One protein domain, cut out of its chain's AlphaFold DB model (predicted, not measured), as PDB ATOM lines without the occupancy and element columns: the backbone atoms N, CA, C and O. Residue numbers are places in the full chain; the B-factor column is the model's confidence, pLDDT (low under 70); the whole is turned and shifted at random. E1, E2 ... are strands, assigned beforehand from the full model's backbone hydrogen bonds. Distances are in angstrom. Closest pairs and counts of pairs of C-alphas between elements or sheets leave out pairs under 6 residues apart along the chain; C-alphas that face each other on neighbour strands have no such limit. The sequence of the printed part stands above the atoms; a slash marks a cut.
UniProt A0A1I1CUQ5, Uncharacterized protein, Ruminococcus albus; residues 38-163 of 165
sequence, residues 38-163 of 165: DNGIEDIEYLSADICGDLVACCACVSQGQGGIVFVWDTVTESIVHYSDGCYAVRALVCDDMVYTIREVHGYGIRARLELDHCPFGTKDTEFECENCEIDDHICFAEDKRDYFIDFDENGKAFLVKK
ATOM      1  N   ASP A  38      24.620 -15.995 -27.147       70.62
ATOM      2  CA  ASP A  38      25.581 -16.208 -26.058       70.62
ATOM      3  C   ASP A  38      24.907 -16.428 -24.690       70.62
ATOM      4  O   ASP A  38      25.580 -16.427 -23.663       70.62
ATOM      5  N   ASN A  39      23.583 -16.656 -24.658       64.69
ATOM      6  CA  ASN A  39      22.782 -16.800 -23.429       64.69
ATOM      7  C   ASN A  39      22.936 -15.633 -22.428       64.69
ATOM      8  O   ASN A  39      22.661 -15.793 -21.236       64.69
ATOM      9  N   GLY A  40      23.358 -14.462 -22.907       74.56
ATOM     10  CA  GLY A  40      23.499 -13.261 -22.099       74.56
ATOM     11  C   GLY A  40      22.139 -12.632 -21.832       74.56
ATOM     12  O   GLY A  40      21.568 -11.980 -22.703       74.56
ATOM     13  N   ILE A  41      21.607 -12.800 -20.622       80.94
ATOM     14  CA  ILE A  41      20.396 -12.081 -20.191       80.94
ATOM     15  C   ILE A  41      20.622 -10.560 -20.193       80.94
ATOM     16  O   ILE A  41      19.679  -9.791 -20.335       80.94
ATOM     17  N   GLU A  42      21.878 -10.134 -20.061       82.38
ATOM     18  CA  GLU A  42      22.336  -8.749 -20.126       82.38
ATOM     19  C   GLU A  42      22.125  -8.076 -21.487       82.38
ATOM     20  O   GLU A  42      22.063  -6.849 -21.535       82.38
ATOM     21  N   ASP A  43      21.990  -8.855 -22.564       84.31
ATOM     22  CA  ASP A  43      21.748  -8.325 -23.909       84.31
ATOM     23  C   ASP A  43      20.270  -7.983 -24.135       84.31
ATOM     24  O   ASP A  43      19.931  -7.290 -25.096       84.31
ATOM     25  N   ILE A  44      19.383  -8.461 -23.256       89.69
ATOM     26  CA  ILE A  44      17.948  -8.201 -23.324       89.69
ATOM     27  C   ILE A  44      17.678  -6.777 -22.846       89.69
ATOM     28  O   ILE A  44      17.842  -6.435 -21.677       89.69
ATOM     29  N   GLU A  45      17.214  -5.946 -23.770       89.56
ATOM     30  CA  GLU A  45      16.977  -4.521 -23.541       89.56
ATOM     31  C   GLU A  45      15.546  -4.247 -23.069       89.56
ATOM     32  O   GLU A  45      15.271  -3.220 -22.443       89.56
ATOM     33  N   TYR A  46      14.620  -5.152 -23.386       90.62
ATOM     34  CA  TYR A  46      13.208  -4.983 -23.085       90.62
ATOM     35  C   TYR A  46      12.495  -6.321 -22.919       90.62
ATOM     36  O   TYR A  46      12.754  -7.278 -23.649       90.62
ATOM     37  N   LEU A  47      11.556  -6.345 -21.973       93.56
ATOM     38  CA  LEU A  47      10.641  -7.443 -21.703       93.56
ATOM     39  C   LEU A  47       9.255  -6.863 -21.422       93.56
ATOM     40  O   LEU A  47       9.126  -5.897 -20.666       93.56
ATOM     41  N   SER A  48       8.223  -7.477 -21.989       94.25
ATOM     42  CA  SER A  48       6.824  -7.176 -21.682       94.25
ATOM     43  C   SER A  48       6.011  -8.460 -21.663       94.25
ATOM     44  O   SER A  48       6.375  -9.434 -22.327       94.25
ATOM     45  N   ALA A  49       4.938  -8.465 -20.876       95.31
ATOM     46  CA  ALA A  49       4.014  -9.582 -20.803       95.31
ATOM     47  C   ALA A  49       2.599  -9.125 -20.435       95.31
ATOM     48  O   ALA A  49       2.423  -8.302 -19.535       95.31
ATOM     49  N   ASP A  50       1.605  -9.731 -21.080       95.00
ATOM     50  CA  ASP A  50       0.184  -9.499 -20.849       95.00
ATOM     51  C   ASP A  50      -0.576 -10.810 -20.644       95.00
ATOM     52  O   ASP A  50      -0.335 -11.829 -21.295       95.00
ATOM     53  N   ILE A  51      -1.531 -10.768 -19.719       95.00
ATOM     54  CA  ILE A  51      -2.358 -11.910 -19.329       95.00
ATOM     55  C   ILE A  51      -3.585 -11.978 -20.239       95.00
ATOM     56  O   ILE A  51      -4.404 -11.062 -20.244       95.00
ATOM     57  N   CYS A  52      -3.745 -13.095 -20.943       94.62
ATOM     58  CA  CYS A  52      -4.821 -13.356 -21.899       94.62
ATOM     59  C   CYS A  52      -5.589 -14.624 -21.483       94.62
ATOM     60  O   CYS A  52      -5.498 -15.675 -22.117       94.62
ATOM     61  N   GLY A  53      -6.302 -14.556 -20.354       93.75
ATOM     62  CA  GLY A  53      -6.915 -15.739 -19.739       93.75
ATOM     63  C   GLY A  53      -5.853 -16.671 -19.146       93.75
ATOM     64  O   GLY A  53      -5.089 -16.248 -18.281       93.75
ATOM     65  N   ASP A  54      -5.803 -17.917 -19.621       95.81
ATOM     66  CA  ASP A  54      -4.790 -18.913 -19.226       95.81
ATOM     67  C   ASP A  54      -3.488 -18.802 -20.047       95.81
ATOM     68  O   ASP A  54      -2.540 -19.565 -19.839       95.81
ATOM     69  N   LEU A  55      -3.426 -17.848 -20.978       97.69
ATOM     70  CA  LEU A  55      -2.252 -17.562 -21.792       97.69
ATOM     71  C   LEU A  55      -1.527 -16.318 -21.275       97.69
ATOM     72  O   LEU A  55      -2.145 -15.384 -20.761       97.69
ATOM     73  N   VAL A  56      -0.214 -16.278 -21.466       97.81
ATOM     74  CA  VAL A  56       0.609 -15.089 -21.236       97.81
ATOM     75  C   VAL A  56       1.337 -14.748 -22.529       97.81
ATOM     76  O   VAL A  56       2.185 -15.516 -22.985       97.81
ATOM     77  N   ALA A  57       0.975 -13.618 -23.134       97.94
ATOM     78  CA  ALA A  57       1.611 -13.089 -24.332       97.94
ATOM     79  C   ALA A  57       2.830 -12.267 -23.921       97.94
ATOM     80  O   ALA A  57       2.692 -11.314 -23.162       97.94
ATOM     81  N   CYS A  58       4.009 -12.628 -24.407       97.56
ATOM     82  CA  CYS A  58       5.269 -12.004 -24.033       97.56
ATOM     83  C   CYS A  58       5.985 -11.452 -25.262       97.56
ATOM     84  O   CYS A  58       5.892 -12.012 -26.356       97.56
ATOM     85  N   CYS A  59       6.789 -10.413 -25.058       95.62
ATOM     86  CA  CYS A  59       7.807 -10.021 -26.021       95.62
ATOM     87  C   CYS A  59       9.140  -9.726 -25.334       95.62
ATOM     88  O   CYS A  59       9.190  -9.302 -24.175       95.62
ATOM     89  N   ALA A  60      10.222  -9.959 -26.068       94.12
ATOM     90  CA  ALA A  60      11.582  -9.651 -25.659       94.12
ATOM     91  C   ALA A  60      12.354  -9.075 -26.847       94.12
ATOM     92  O   ALA A  60      12.170  -9.546 -27.972       94.12
ATOM     93  N   CYS A  61      13.220  -8.087 -26.617       91.94
ATOM     94  CA  CYS A  61      14.055  -7.539 -27.684       91.94
ATOM     95  C   CYS A  61      15.496  -7.237 -27.254       91.94
ATOM     96  O   CYS A  61      15.809  -7.093 -26.069       91.94
ATOM     97  N   VAL A  62      16.360  -7.185 -28.262       91.38
ATOM     98  CA  VAL A  62      17.803  -6.935 -28.215       91.38
ATOM     99  C   VAL A  62      18.177  -5.983 -29.358       91.38
ATOM    100  O   VAL A  62      17.391  -5.761 -30.284       91.38
ATOM    101  N   SER A  63      19.414  -5.484 -29.374       89.56
ATOM    102  CA  SER A  63      19.965  -4.724 -30.512       89.56
ATOM    103  C   SER A  63      19.119  -3.507 -30.918       89.56
ATOM    104  O   SER A  63      18.816  -3.296 -32.093       89.56
ATOM    105  N   GLN A  64      18.729  -2.693 -29.942       86.81
ATOM    106  CA  GLN A  64      17.838  -1.539 -30.091       86.81
ATOM    107  C   GLN A  64      16.497  -1.913 -30.737       86.81
ATOM    108  O   GLN A  64      15.985  -1.208 -31.609       86.81
ATOM    109  N   GLY A  65      15.966  -3.069 -30.345       88.56
ATOM    110  CA  GLY A  65      14.737  -3.642 -30.880       88.56
ATOM    111  C   GLY A  65      14.879  -4.377 -32.212       88.56
ATOM    112  O   GLY A  65      13.932  -5.036 -32.610       88.56
ATOM    113  N   GLN A  66      16.017  -4.325 -32.910       89.44
ATOM    114  CA  GLN A  66      16.146  -4.968 -34.229       89.44
ATOM    115  C   GLN A  66      16.070  -6.495 -34.177       89.44
ATOM    116  O   GLN A  66      15.651  -7.111 -35.152       89.44
ATOM    117  N   GLY A  67      16.491  -7.091 -33.062       91.50
ATOM    118  CA  GLY A  67      16.293  -8.508 -32.790       91.50
ATOM    119  C   GLY A  67      15.231  -8.671 -31.715       91.50
ATOM    120  O   GLY A  67      15.214  -7.921 -30.737       91.50
ATOM    121  N   GLY A  68      14.346  -9.643 -31.865       93.88
ATOM    122  CA  GLY A  68      13.277  -9.828 -30.900       93.88
ATOM    123  C   GLY A  68      12.410 -11.036 -31.175       93.88
ATOM    124  O   GLY A  68      12.422 -11.617 -32.256       93.88
ATOM    125  N   ILE A  69      11.650 -11.412 -30.158       96.31
ATOM    126  CA  ILE A  69      10.723 -12.531 -30.213       96.31
ATOM    127  C   ILE A  69       9.417 -12.140 -29.534       96.31
ATOM    128  O   ILE A  69       9.414 -11.560 -28.444       96.31
ATOM    129  N   VAL A  70       8.308 -12.486 -30.178       97.88
ATOM    130  CA  VAL A  70       6.993 -12.567 -29.543       97.88
ATOM    131  C   VAL A  70       6.716 -14.034 -29.284       97.88
ATOM    132  O   VAL A  70       6.952 -14.873 -30.150       97.88
ATOM    133  N   PHE A  71       6.251 -14.372 -28.087       98.25
ATOM    134  CA  PHE A  71       5.926 -15.750 -27.737       98.25
ATOM    135  C   PHE A  71       4.762 -15.814 -26.756       98.25
ATOM    136  O   PHE A  71       4.528 -14.883 -25.991       98.25
ATOM    137  N   VAL A  72       4.032 -16.930 -26.767       98.56
ATOM    138  CA  VAL A  72       2.914 -17.155 -25.843       98.56
ATOM    139  C   VAL A  72       3.191 -18.371 -24.980       98.56
ATOM    140  O   VAL A  72       3.458 -19.463 -25.490       98.56
ATOM    141  N   TRP A  73       3.095 -18.167 -23.672       98.38
ATOM    142  CA  TRP A  73       3.143 -19.210 -22.660       98.38
ATOM    143  C   TRP A  73       1.736 -19.659 -22.284       98.38
ATOM    144  O   TRP A  73       0.902 -18.842 -21.898       98.38
ATOM    145  N   ASP A  74       1.480 -20.958 -22.367       98.06
ATOM    146  CA  ASP A  74       0.261 -21.569 -21.847       98.06
ATOM    147  C   ASP A  74       0.490 -22.019 -20.400       98.06
ATOM    148  O   ASP A  74       1.305 -22.903 -20.127       98.06
ATOM    149  N   THR A  75      -0.244 -21.407 -19.468       97.31
ATOM    150  CA  THR A  75      -0.111 -21.678 -18.029       97.31
ATOM    151  C   THR A  75      -0.677 -23.034 -17.608       97.31
ATOM    152  O   THR A  75      -0.332 -23.519 -16.530       97.31
ATOM    153  N   VAL A  76      -1.509 -23.669 -18.442       96.81
ATOM    154  CA  VAL A  76      -2.087 -24.996 -18.193       96.81
ATOM    155  C   VAL A  76      -1.120 -26.095 -18.616       96.81
ATOM    156  O   VAL A  76      -0.933 -27.066 -17.882       96.81
ATOM    157  N   THR A  77      -0.517 -25.964 -19.801       97.19
ATOM    158  CA  THR A  77       0.439 -26.958 -20.320       97.19
ATOM    159  C   THR A  77       1.887 -26.681 -19.930       97.19
ATOM    160  O   THR A  77       2.738 -27.543 -20.146       97.19
ATOM    161  N   GLU A  78       2.161 -25.510 -19.352       96.50
ATOM    162  CA  GLU A  78       3.493 -25.032 -18.976       96.50
ATOM    163  C   GLU A  78       4.466 -25.079 -20.159       96.50
ATOM    164  O   GLU A  78       5.568 -25.631 -20.083       96.50
ATOM    165  N   SER A  79       4.023 -24.545 -21.301       97.19
ATOM    166  CA  SER A  79       4.788 -24.621 -22.542       97.19
ATOM    167  C   SER A  79       4.603 -23.406 -23.446       97.19
ATOM    168  O   SER A  79       3.599 -22.694 -23.385       97.19
ATOM    169  N   ILE A  80       5.588 -23.182 -24.319       98.25
ATOM    170  CA  ILE A  80       5.502 -22.171 -25.374       98.25
ATOM    171  C   ILE A  80       4.656 -22.733 -26.517       98.25
ATOM    172  O   ILE A  80       5.044 -23.686 -27.206       98.25
ATOM    173  N   VAL A  81       3.492 -22.127 -26.726       98.38
ATOM    174  CA  VAL A  81       2.498 -22.569 -27.716       98.38
ATOM    175  C   VAL A  81       2.532 -21.748 -29.001       98.38
ATOM    176  O   VAL A  81       2.068 -22.226 -30.032       98.38
ATOM    177  N   HIS A  82       3.158 -20.573 -28.963       98.56
ATOM    178  CA  HIS A  82       3.342 -19.683 -30.103       98.56
ATOM    179  C   HIS A  82       4.702 -18.988 -30.013       98.56
ATOM    180  O   HIS A  82       5.124 -18.624 -28.914       98.56
ATOM    181  N   TYR A  83       5.350 -18.777 -31.155       98.25
ATOM    182  CA  TYR A  83       6.436 -17.819 -31.308       98.25
ATOM    183  C   TYR A  83       6.506 -17.280 -32.741       98.25
ATOM    184  O   TYR A  83       6.354 -18.033 -33.709       98.25
ATOM    185  N   SER A  84       6.770 -15.984 -32.855       97.38
ATOM    186  CA  SER A  84       6.878 -15.242 -34.111       97.38
ATOM    187  C   SER A  84       7.972 -14.176 -34.025       97.38
ATOM    188  O   SER A  84       8.595 -13.988 -32.971       97.38
ATOM    189  N   ASP A  85       8.213 -13.478 -35.137       95.06
ATOM    190  CA  ASP A  85       9.100 -12.317 -35.156       95.06
ATOM    191  C   ASP A  85       8.675 -11.285 -34.101       95.06
ATOM    192  O   ASP A  85       7.493 -10.956 -33.981       95.06
ATOM    193  N   GLY A  86       9.650 -10.766 -33.355       94.44
ATOM    194  CA  GLY A  86       9.450  -9.711 -32.365       94.44
ATOM    195  C   GLY A  86      10.317  -8.484 -32.604       94.44
ATOM    196  O   GLY A  86      10.560  -7.729 -31.662       94.44
ATOM    197  N   CYS A  87      10.799  -8.277 -33.829       93.19
ATOM    198  CA  CYS A  87      11.510  -7.062 -34.201       93.19
ATOM    199  C   CYS A  87      10.688  -5.815 -33.816       93.19
ATOM    200  O   CYS A  87       9.547  -5.625 -34.235       93.19
ATOM    201  N   TYR A  88      11.258  -4.961 -32.977       92.62
ATOM    202  CA  TYR A  88      10.642  -3.763 -32.414       92.62
ATOM    203  C   TYR A  88       9.396  -4.006 -31.556       92.62
ATOM    204  O   TYR A  88       8.706  -3.045 -31.221       92.62
ATOM    205  N   ALA A  89       9.101  -5.248 -31.167       94.00
ATOM    206  CA  ALA A  89       7.936  -5.563 -30.354       94.00
ATOM    207  C   ALA A  89       8.049  -4.942 -28.955       94.00
ATOM    208  O   ALA A  89       9.064  -5.072 -28.264       94.00
ATOM    209  N   VAL A  90       6.975  -4.281 -28.533       92.88
ATOM    210  CA  VAL A  90       6.864  -3.652 -27.208       92.88
ATOM    211  C   VAL A  90       5.709  -4.219 -26.394       92.88
ATOM    212  O   VAL A  90       5.674  -4.085 -25.172       92.88
ATOM    213  N   ARG A  91       4.752  -4.867 -27.054       94.25
ATOM    214  CA  ARG A  91       3.618  -5.502 -26.398       94.25
ATOM    215  C   ARG A  91       3.017  -6.557 -27.303       94.25
ATOM    216  O   ARG A  91       3.022  -6.368 -28.514       94.25
ATOM    217  N   ALA A  92       2.458  -7.608 -26.719       96.69
ATOM    218  CA  ALA A  92       1.692  -8.606 -27.446       96.69
ATOM    219  C   ALA A  92       0.389  -8.919 -26.703       96.69
ATOM    220  O   ALA A  92       0.335  -8.830 -25.480       96.69
ATOM    221  N   LEU A  93      -0.652  -9.296 -27.441       97.00
ATOM    222  CA  LEU A  93      -1.944  -9.709 -26.904       97.00
ATOM    223  C   LEU A  93      -2.470 -10.894 -27.717       97.00
ATOM    224  O   LEU A  93      -2.420 -10.873 -28.945       97.00
ATOM    225  N   VAL A  94      -3.016 -11.901 -27.038       97.62
ATOM    226  CA  VAL A  94      -3.807 -12.951 -27.691       97.62
ATOM    227  C   VAL A  94      -5.279 -12.568 -27.620       97.62
ATOM    228  O   VAL A  94      -5.808 -12.337 -26.532       97.62
ATOM    229  N   CYS A  95      -5.940 -12.529 -28.771       95.00
ATOM    230  CA  CYS A  95      -7.384 -12.357 -28.867       95.00
ATOM    231  C   CYS A  95      -7.913 -13.271 -29.971       95.00
ATOM    232  O   CYS A  95      -7.375 -13.282 -31.081       95.00
ATOM    233  N   ASP A  96      -8.937 -14.059 -29.641       91.38
ATOM    234  CA  ASP A  96      -9.460 -15.128 -30.491       91.38
ATOM    235  C   ASP A  96      -8.333 -16.035 -31.030       91.38
ATOM    236  O   ASP A  96      -7.511 -16.532 -30.258       91.38
ATOM    237  N   ASP A  97      -8.277 -16.246 -32.346       95.19
ATOM    238  CA  ASP A  97      -7.285 -17.093 -33.016       95.19
ATOM    239  C   ASP A  97      -6.049 -16.304 -33.496       95.19
ATOM    240  O   ASP A  97      -5.329 -16.760 -34.389       95.19
ATOM    241  N   MET A  98      -5.785 -15.121 -32.930       97.69
ATOM    242  CA  MET A  98      -4.740 -14.201 -33.394       97.69
ATOM    243  C   MET A  98      -3.833 -13.717 -32.257       97.69
ATOM    244  O   MET A  98      -4.244 -13.564 -31.104       97.69
ATOM    245  N   VAL A  99      -2.578 -13.435 -32.607       98.12
ATOM    246  CA  VAL A  99      -1.620 -12.715 -31.763       98.12
ATOM    247  C   VAL A  99      -1.383 -11.353 -32.383       98.12
ATOM    248  O   VAL A  99      -0.899 -11.264 -33.509       98.12
ATOM    249  N   TYR A 100      -1.723 -10.308 -31.640       97.19
ATOM    250  CA  TYR A 100      -1.526  -8.915 -32.011       97.19
ATOM    251  C   TYR A 100      -0.281  -8.379 -31.324       97.19
ATOM    252  O   TYR A 100      -0.092  -8.616 -30.132       97.19
ATOM    253  N   THR A 101       0.544  -7.632 -32.047       96.12
ATOM    254  CA  THR A 101       1.797  -7.086 -31.526       96.12
ATOM    255  C   THR A 101       1.856  -5.583 -31.774       96.12
ATOM    256  O   THR A 101       1.591  -5.098 -32.868       96.12
ATOM    257  N   ILE A 102       2.180  -4.817 -30.733       93.81
ATOM    258  CA  ILE A 102       2.545  -3.407 -30.879       93.81
ATOM    259  C   ILE A 102       4.045  -3.356 -31.158       93.81
ATOM    260  O   ILE A 102       4.833  -3.930 -30.398       93.81
ATOM    261  N   ARG A 103       4.448  -2.614 -32.191       92.00
ATOM    262  CA  ARG A 103       5.851  -2.387 -32.548       92.00
ATOM    263  C   ARG A 103       6.224  -0.914 -32.470       92.00
ATOM    264  O   ARG A 103       5.469  -0.068 -32.929       92.00
ATOM    265  N   GLU A 104       7.398  -0.605 -31.928       89.44
ATOM    266  CA  GLU A 104       7.978   0.744 -31.922       89.44
ATOM    267  C   GLU A 104       9.019   0.878 -33.039       89.44
ATOM    268  O   GLU A 104      10.200   0.577 -32.867       89.44
ATOM    269  N   VAL A 105       8.579   1.326 -34.214       83.44
ATOM    270  CA  VAL A 105       9.432   1.369 -35.406       83.44
ATOM    271  C   VAL A 105      10.186   2.694 -35.490       83.44
ATOM    272  O   VAL A 105       9.596   3.782 -35.500       83.44
ATOM    273  N   HIS A 106      11.512   2.599 -35.617       77.62
ATOM    274  CA  HIS A 106      12.420   3.734 -35.784       77.62
ATOM    275  C   HIS A 106      12.972   3.787 -37.214       77.62
ATOM    276  O   HIS A 106      13.599   2.844 -37.690       77.62
ATOM    277  N   GLY A 107      12.791   4.921 -37.896       70.75
ATOM    278  CA  GLY A 107      13.418   5.196 -39.191       70.75
ATOM    279  C   GLY A 107      14.476   6.292 -39.077       70.75
ATOM    280  O   GLY A 107      14.321   7.231 -38.296       70.75
ATOM    281  N   TYR A 108      15.545   6.224 -39.875       74.31
ATOM    282  CA  TYR A 108      16.539   7.300 -39.909       74.31
ATOM    283  C   TYR A 108      15.889   8.625 -40.333       74.31
ATOM    284  O   TYR A 108      15.344   8.737 -41.430       74.31
ATOM    285  N   GLY A 109      15.948   9.632 -39.458       75.75
ATOM    286  CA  GLY A 109      15.336  10.942 -39.701       75.75
ATOM    287  C   GLY A 109      13.807  10.967 -39.597       75.75
ATOM    288  O   GLY A 109      13.202  11.978 -39.946       75.75
ATOM    289  N   ILE A 110      13.181   9.889 -39.114       74.62
ATOM    290  CA  ILE A 110      11.732   9.779 -38.919       74.62
ATOM    291  C   ILE A 110      11.463   9.629 -37.422       74.62
ATOM    292  O   ILE A 110      12.162   8.900 -36.720       74.62
ATOM    293  N   ARG A 111      10.448  10.337 -36.915       75.69
ATOM    294  CA  ARG A 111      10.005  10.171 -35.527       75.69
ATOM    295  C   ARG A 111       9.519   8.734 -35.324       75.69
ATOM    296  O   ARG A 111       8.821   8.206 -36.185       75.69
ATOM    297  N   ALA A 112       9.875   8.140 -34.188       80.25
ATOM    298  CA  ALA A 112       9.360   6.836 -33.795       80.25
ATOM    299  C   ALA A 112       7.825   6.827 -33.855       80.25
ATOM    300  O   ALA A 112       7.173   7.810 -33.476       80.25
ATOM    301  N   ARG A 113       7.267   5.725 -34.346       83.06
ATOM    302  CA  ARG A 113       5.824   5.505 -34.443       83.06
ATOM    303  C   ARG A 113       5.484   4.120 -33.926       83.06
ATOM    304  O   ARG A 113       6.336   3.233 -33.941       83.06
ATOM    305  N   LEU A 114       4.240   3.965 -33.500       87.12
ATOM    306  CA  LEU A 114       3.707   2.649 -33.213       87.12
ATOM    307  C   LEU A 114       3.086   2.067 -34.473       87.12
ATOM    308  O   LEU A 114       2.417   2.771 -35.226       87.12
ATOM    309  N   GLU A 115       3.325   0.786 -34.672       89.12
ATOM    310  CA  GLU A 115       2.621  -0.044 -35.633       89.12
ATOM    311  C   GLU A 115       1.923  -1.162 -34.862       89.12
ATOM    312  O   GLU A 115       2.328  -1.517 -33.752       89.12
ATOM    313  N   LEU A 116       0.848  -1.679 -35.441       91.94
ATOM    314  CA  LEU A 116       0.146  -2.845 -34.939       91.94
ATOM    315  C   LEU A 116       0.186  -3.890 -36.041       91.94
ATOM    316  O   LEU A 116      -0.150  -3.596 -37.186       91.94
ATOM    317  N   ASP A 117       0.601  -5.095 -35.705       94.69
ATOM    318  CA  ASP A 117       0.580  -6.235 -36.604       94.69
ATOM    319  C   ASP A 117      -0.097  -7.427 -35.941       94.69
ATOM    320  O   ASP A 117      -0.355  -7.436 -34.734       94.69
ATOM    321  N   HIS A 118      -0.417  -8.428 -36.747       96.38
ATOM    322  CA  HIS A 118      -1.010  -9.659 -36.276       96.38
ATOM    323  C   HIS A 118      -0.524 -10.873 -37.057       96.38
ATOM    324  O   HIS A 118      -0.159 -10.805 -38.230       96.38
ATOM    325  N   CYS A 119      -0.582 -12.023 -36.401       97.75
ATOM    326  CA  CYS A 119      -0.413 -13.319 -37.039       97.75
ATOM    327  C   CYS A 119      -1.327 -14.362 -36.379       97.75
ATOM    328  O   CYS A 119      -1.805 -14.144 -35.261       97.75
ATOM    329  N   PRO A 120      -1.592 -15.499 -37.047       98.19
ATOM    330  CA  PRO A 120      -2.376 -16.573 -36.452       98.19
ATOM    331  C   PRO A 120      -1.749 -17.098 -35.155       98.19
ATOM    332  O   PRO A 120      -0.541 -17.370 -35.075       98.19
ATOM    333  N   PHE A 121      -2.579 -17.300 -34.136       98.38
ATOM    334  CA  PHE A 121      -2.177 -17.995 -32.922       98.38
ATOM    335  C   PHE A 121      -1.709 -19.423 -33.245       98.38
ATOM    336  O   PHE A 121      -2.187 -20.075 -34.171       98.38
ATOM    337  N   GLY A 122      -0.707 -19.902 -32.504       98.19
ATOM    338  CA  GLY A 122      -0.049 -21.182 -32.785       98.19
ATOM    339  C   GLY A 122       1.033 -21.146 -33.874       98.19
ATOM    340  O   GLY A 122       1.654 -22.180 -34.122       98.19
ATOM    341  N   THR A 123       1.308 -19.986 -34.487       98.25
ATOM    342  CA  THR A 123       2.527 -19.779 -35.292       98.25
ATOM    343  C   THR A 123       3.773 -20.182 -34.499       98.25
ATOM    344  O   THR A 123       3.887 -19.908 -33.306       98.25
ATOM    345  N   LYS A 124       4.684 -20.895 -35.162       97.44
ATOM    346  CA  LYS A 124       5.932 -21.432 -34.599       97.44
ATOM    347  C   LYS A 124       7.081 -21.180 -35.566       97.44
ATOM    348  O   LYS A 124       7.804 -22.099 -35.956       97.44
ATOM    349  N   ASP A 125       7.209 -19.927 -35.981       95.88
ATOM    350  CA  ASP A 125       8.219 -19.489 -36.934       95.88
ATOM    351  C   ASP A 125       8.551 -18.009 -36.723       95.88
ATOM    352  O   ASP A 125       7.708 -17.137 -36.913       95.88
ATOM    353  N   THR A 126       9.797 -17.722 -36.342       93.06
ATOM    354  CA  THR A 126      10.290 -16.349 -36.172       93.06
ATOM    355  C   THR A 126      10.495 -15.613 -37.493       93.06
ATOM    356  O   THR A 126      10.788 -14.430 -37.473       93.06
ATOM    357  N   GLU A 127      10.406 -16.298 -38.635       92.31
ATOM    358  CA  GLU A 127      10.467 -15.685 -39.968       92.31
ATOM    359  C   GLU A 127       9.072 -15.489 -40.575       92.31
ATOM    360  O   GLU A 127       8.958 -15.066 -41.724       92.31
ATOM    361  N   PHE A 128       8.008 -15.795 -39.822       92.88
ATOM    362  CA  PHE A 128       6.647 -15.564 -40.283       92.88
ATOM    363  C   PHE A 128       6.410 -14.068 -40.522       92.88
ATOM    364  O   PHE A 128       6.601 -13.246 -39.627       92.88
ATOM    365  N   GLU A 129       5.965 -13.725 -41.729       90.00
ATOM    366  CA  GLU A 129       5.623 -12.352 -42.092       90.00
ATOM    367  C   GLU A 129       4.270 -11.977 -41.473       90.00
ATOM    368  O   GLU A 129       3.215 -12.388 -41.957       90.00
ATOM    369  N   CYS A 130       4.300 -11.209 -40.382       91.44
ATOM    370  CA  CYS A 130       3.088 -10.686 -39.759       91.44
ATOM    371  C   CYS A 130       2.378  -9.672 -40.669       91.44
ATOM    372  O   CYS A 130       3.008  -8.858 -41.349       91.44
ATOM    373  N   GLU A 131       1.047  -9.693 -40.641       93.62
ATOM    374  CA  GLU A 131       0.207  -8.765 -41.393       93.62
ATOM    375  C   GLU A 131       0.016  -7.469 -40.599       93.62
ATOM    376  O   GLU A 131      -0.223  -7.491 -39.393       93.62
ATOM    377  N   ASN A 132       0.127  -6.318 -41.262       90.81
ATOM    378  CA  ASN A 132      -0.065  -5.020 -40.619       90.81
ATOM    379  C   ASN A 132      -1.562  -4.721 -40.419       90.81
ATOM    380  O   ASN A 132      -2.346  -4.793 -41.366       90.81
ATOM    381  N   CYS A 133      -1.944  -4.321 -39.205       87.75
ATOM    382  CA  CYS A 133      -3.248  -3.732 -38.925       87.75
ATOM    383  C   CYS A 133      -3.263  -2.267 -39.375       87.75
ATOM    384  O   CYS A 133      -2.467  -1.457 -38.899       87.75
ATOM    385  N   GLU A 134      -4.247  -1.892 -40.191       80.75
ATOM    386  CA  GLU A 134      -4.516  -0.485 -40.490       80.75
ATOM    387  C   GLU A 134      -5.024   0.240 -39.231       80.75
ATOM    388  O   GLU A 134      -6.197   0.132 -38.851       80.75
ATOM    389  N   ILE A 135      -4.126   0.987 -38.593       76.44
ATOM    390  CA  ILE A 135      -4.421   1.907 -37.492       76.44
ATOM    391  C   ILE A 135      -4.586   3.327 -38.038       76.44
ATOM    392  O   ILE A 135      -3.890   3.716 -38.973       76.44
ATOM    393  N   ASP A 136      -5.495   4.113 -37.459       64.44
ATOM    394  CA  ASP A 136      -5.683   5.502 -37.885       64.44
ATOM    395  C   ASP A 136      -4.367   6.293 -37.709       64.44
ATOM    396  O   ASP A 136      -3.736   6.244 -36.650       64.44
ATOM    397  N   ASP A 137      -3.970   7.018 -38.764       54.25
ATOM    398  CA  ASP A 137      -2.659   7.637 -39.080       54.25
ATOM    399  C   ASP A 137      -2.028   8.596 -38.032       54.25
ATOM    400  O   ASP A 137      -1.114   9.374 -38.332       54.25
ATOM    401  N   HIS A 138      -2.499   8.633 -36.786       51.31
ATOM    402  CA  HIS A 138      -2.201   9.714 -35.842       51.31
ATOM    403  C   HIS A 138      -1.565   9.300 -34.519       51.31
ATOM    404  O   HIS A 138      -1.386  10.155 -33.648       51.31
ATOM    405  N   ILE A 139      -1.095   8.061 -34.368       57.91
ATOM    406  CA  ILE A 139      -0.371   7.656 -33.150       57.91
ATOM    407  C   ILE A 139       1.115   8.027 -33.266       57.91
ATOM    408  O   ILE A 139       2.035   7.211 -33.248       57.91
ATOM    409  N   CYS A 140       1.345   9.331 -33.411       54.00
ATOM    410  CA  CYS A 140       2.645   9.969 -33.269       54.00
ATOM    411  C   CYS A 140       2.948  10.144 -31.779       54.00
ATOM    412  O   CYS A 140       2.546  11.140 -31.190       54.00
ATOM    413  N   PHE A 141       3.670   9.179 -31.210       62.19
ATOM    414  CA  PHE A 141       4.364   9.207 -29.917       62.19
ATOM    415  C   PHE A 141       3.715  10.034 -28.785       62.19
ATOM    416  O   PHE A 141       3.865  11.260 -28.721       62.19
ATOM    417  N   ALA A 142       3.141   9.337 -27.805       50.41
ATOM    418  CA  ALA A 142       3.218   9.728 -26.404       50.41
ATOM    419  C   ALA A 142       4.574   9.307 -25.828       50.41
ATOM    420  O   ALA A 142       5.189   8.370 -26.315       50.41
ATOM    421  N   GLU A 143       5.033  10.028 -24.812       63.78
ATOM    422  CA  GLU A 143       6.385   9.989 -24.243       63.78
ATOM    423  C   GLU A 143       6.880   8.594 -23.794       63.78
ATOM    424  O   GLU A 143       8.094   8.404 -23.710       63.78
ATOM    425  N   ASP A 144       5.984   7.619 -23.577       78.38
ATOM    426  CA  ASP A 144       6.306   6.248 -23.165       78.38
ATOM    427  C   ASP A 144       5.466   5.189 -23.913       78.38
ATOM    428  O   ASP A 144       4.234   5.212 -23.914       78.38
ATOM    429  N   LYS A 145       6.135   4.205 -24.523       77.00
ATOM    430  CA  LYS A 145       5.503   3.080 -25.239       77.00
ATOM    431  C   LYS A 145       4.662   2.164 -24.348       77.00
ATOM    432  O   LYS A 145       3.760   1.494 -24.840       77.00
ATOM    433  N   ARG A 146       4.941   2.140 -23.040       78.81
ATOM    434  CA  ARG A 146       4.223   1.315 -22.053       78.81
ATOM    435  C   ARG A 146       2.793   1.794 -21.801       78.81
ATOM    436  O   ARG A 146       1.991   1.041 -21.250       78.81
ATOM    437  N   ASP A 147       2.473   3.010 -22.231       84.31
ATOM    438  CA  ASP A 147       1.144   3.592 -22.069       84.31
ATOM    439  C   ASP A 147       0.152   3.101 -23.125       84.31
ATOM    440  O   ASP A 147      -1.027   3.430 -23.040       84.31
ATOM    441  N   TYR A 148       0.593   2.321 -24.115       86.12
ATOM    442  CA  TYR A 148      -0.256   1.863 -25.209       86.12
ATOM    443  C   TYR A 148      -0.716   0.417 -25.038       86.12
ATOM    444  O   TYR A 148       0.047  -0.471 -24.651       86.12
ATOM    445  N   PHE A 149      -1.986   0.193 -25.344       89.06
ATOM    446  CA  PHE A 149      -2.707  -1.065 -25.197       89.06
ATOM    447  C   PHE A 149      -3.453  -1.372 -26.495       89.06
ATOM    448  O   PHE A 149      -3.736  -0.466 -27.277       89.06
ATOM    449  N   ILE A 150      -3.763  -2.647 -26.713       91.19
ATOM    450  CA  ILE A 150      -4.590  -3.095 -27.835       91.19
ATOM    451  C   ILE A 150      -6.025  -3.222 -27.324       91.19
ATOM    452  O   ILE A 150      -6.245  -3.830 -26.276       91.19
ATOM    453  N   ASP A 151      -6.973  -2.653 -28.060       90.56
ATOM    454  CA  ASP A 151      -8.411  -2.798 -27.826       90.56
ATOM    455  C   ASP A 151      -9.128  -3.090 -29.156       90.56
ATOM    456  O   ASP A 151      -8.520  -3.004 -30.228       90.56
ATOM    457  N   PHE A 152     -10.401  -3.471 -29.092       90.75
ATOM    458  CA  PHE A 152     -11.181  -3.935 -30.238       90.75
ATOM    459  C   PHE A 152     -12.516  -3.208 -30.330       90.75
ATOM    460  O   PHE A 152     -13.204  -3.000 -29.331       90.75
ATOM    461  N   ASP A 153     -12.883  -2.791 -31.542       88.94
ATOM    462  CA  ASP A 153     -14.179  -2.155 -31.771       88.94
ATOM    463  C   ASP A 153     -15.319  -3.193 -31.792       88.94
ATOM    464  O   ASP A 153     -15.109  -4.402 -31.681       88.94
ATOM    465  N   GLU A 154     -16.558  -2.731 -31.964       89.88
ATOM    466  CA  GLU A 154     -17.735  -3.610 -32.038       89.88
ATOM    467  C   GLU A 154     -17.710  -4.609 -33.213       89.88
ATOM    468  O   GLU A 154     -18.478  -5.572 -33.217       89.88
ATOM    469  N   ASN A 155     -16.831  -4.394 -34.197       87.62
ATOM    470  CA  ASN A 155     -16.635  -5.248 -35.364       87.62
ATOM    471  C   ASN A 155     -15.399  -6.157 -35.228       87.62
ATOM    472  O   ASN A 155     -15.098  -6.902 -36.162       87.62
ATOM    473  N   GLY A 156     -14.681  -6.099 -34.101       85.12
ATOM    474  CA  GLY A 156     -13.444  -6.845 -33.873       85.12
ATOM    475  C   GLY A 156     -12.215  -6.245 -34.565       85.12
ATOM    476  O   GLY A 156     -11.190  -6.918 -34.675       85.12
ATOM    477  N   LYS A 157     -12.276  -4.995 -35.045       87.94
ATOM    478  CA  LYS A 157     -11.095  -4.300 -35.571       87.94
ATOM    479  C   LYS A 157     -10.210  -3.875 -34.403       87.94
ATOM    480  O   LYS A 157     -10.650  -3.125 -33.532       87.94
ATOM    481  N   ALA A 158      -8.959  -4.326 -34.414       89.50
ATOM    482  CA  ALA A 158      -7.969  -3.942 -33.417       89.50
ATOM    483  C   ALA A 158      -7.517  -2.484 -33.610       89.50
ATOM    484  O   ALA A 158      -7.267  -2.041 -34.734       89.50
ATOM    485  N   PHE A 159      -7.372  -1.751 -32.511       87.88
ATOM    486  CA  PHE A 159      -6.826  -0.398 -32.478       87.88
ATOM    487  C   PHE A 159      -5.971  -0.187 -31.225       87.88
ATOM    488  O   PHE A 159      -6.006  -0.975 -30.281       87.88
ATOM    489  N   LEU A 160      -5.165   0.878 -31.224       88.00
ATOM    490  CA  LEU A 160      -4.317   1.216 -30.084       88.00
ATOM    491  C   LEU A 160      -5.000   2.253 -29.191       88.00
ATOM    492  O   LEU A 160      -5.423   3.312 -29.655       88.00
ATOM    493  N   VAL A 161      -5.028   1.973 -27.894       85.50
ATOM    494  CA  VAL A 161      -5.515   2.874 -26.848       85.50
ATOM    495  C   VAL A 161      -4.331   3.364 -26.037       85.50
ATOM    496  O   VAL A 161      -3.504   2.568 -25.595       85.50
ATOM    497  N   LYS A 162      -4.252   4.676 -25.810       83.69
ATOM    498  CA  LYS A 162      -3.347   5.233 -24.807       83.69
ATOM    499  C   LYS A 162      -4.054   5.212 -23.453       83.69
ATOM    500  O   LYS A 162      -5.196   5.650 -23.357       83.69
ATOM    501  N   LYS A 163      -3.383   4.735 -22.413       77.75
ATOM    502  CA  LYS A 163      -3.845   4.865 -21.035       77.75
ATOM    503  C   LYS A 163      -3.900   6.349 -20.665       77.75
ATOM    504  O   LYS A 163      -2.890   7.045 -20.755       77.75
TER     505      LYS A 163
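AT A GLANCE: This is residues 38 to 163 of the 165 residues of an uncharacterized protein of Ruminococcus albus (UniProt A0A1I1CUQ5). Two strongly twisted sheets, E1 to E4 and E5 to E7, are partly face to face, and a small hairpin of E8 and E9 faces the three-strand sheet on its other side, which leaves E5, E6 and E7 in the middle of the stack. A long stretch without named elements, residues 121 to 147, runs from E7 round the outside to E8. The printed part has 126 residues with nine named strands, E1 to E9 in that order, and no named helix; the class is all strand. The sheets' orders are E1 E2 E3 E4, E5 E6 E7 and E8 E9, each antiparallel. The whole is compact, with a radius of gyration of the C-alphas of 14.2 A and spans of 43 by 41 by 26 A.

HOW THE PARTS SIT: The largest sheet is a meander, each strand the antiparallel neighbour of the one before: E1, residues 46 to 52, E2, 55 to 62, E3, 67 to 74, and E4, 79 to 85. Between E1 and E2, N 50 and O 57 are 2.8 A apart; between E2 and E3, N 58 and O 71 are 2.8 A apart; between E3 and E4, N 72 and O 82 are 2.9 A apart, each within hydrogen-bond range. A second meander is E5, residues 89 to 95, E6, 98 to 107, and E7, 110 to 120, with N 93 and O 100 at 2.8 A and N 101 and O 117 at 2.8 A. These two sheets are face to face, their strands at 24 degrees; the closest C-alphas of E2 and E5 are those of Ala 57 and Ala 92, 5.5 A apart. E8, residues 148 to 152, and E9, 158 to 162, form a hairpin with N 149 and O 161 at 2.8 A. Its sheet faces E5 E6 E7 with strands at 39 degrees, completing a stack of sheets, face to face in turn; the closest C-alphas of E5 and E8 are those of Leu 93 and Ile 150, 7.2 A apart. E1 and E8 are apart.

IN THESE COORDINATES: E1 begins at C-alpha 46 (13.208, -4.983, -23.085). E7, the longest strand by residues, measures 30.0 A from C-alpha 110 (11.732, 9.779, -38.919) to C-alpha 120; E6 measures 27.2 A, E2 23.6 A and E3 23.4 A. E9 ends at C-alpha 162 (-3.347, 5.233, -24.807).

THE WHOLE: The C-alphas of Asp 38 and Glu 154, the two farthest apart, are 45.5 A apart. The printed part has no cut. The link from E7 to E8, 27 residues, is long; the other links between strands are tight. Short pairings join residues 124 to 125 to residues 83 to 84 of E4, parallel, and residues 131 to 132 to residues 117 to 118 of E7, antiparallel. Mean pLDDT of the printed part is 88.5; residue 39 and residues 136 to 143 are under 70.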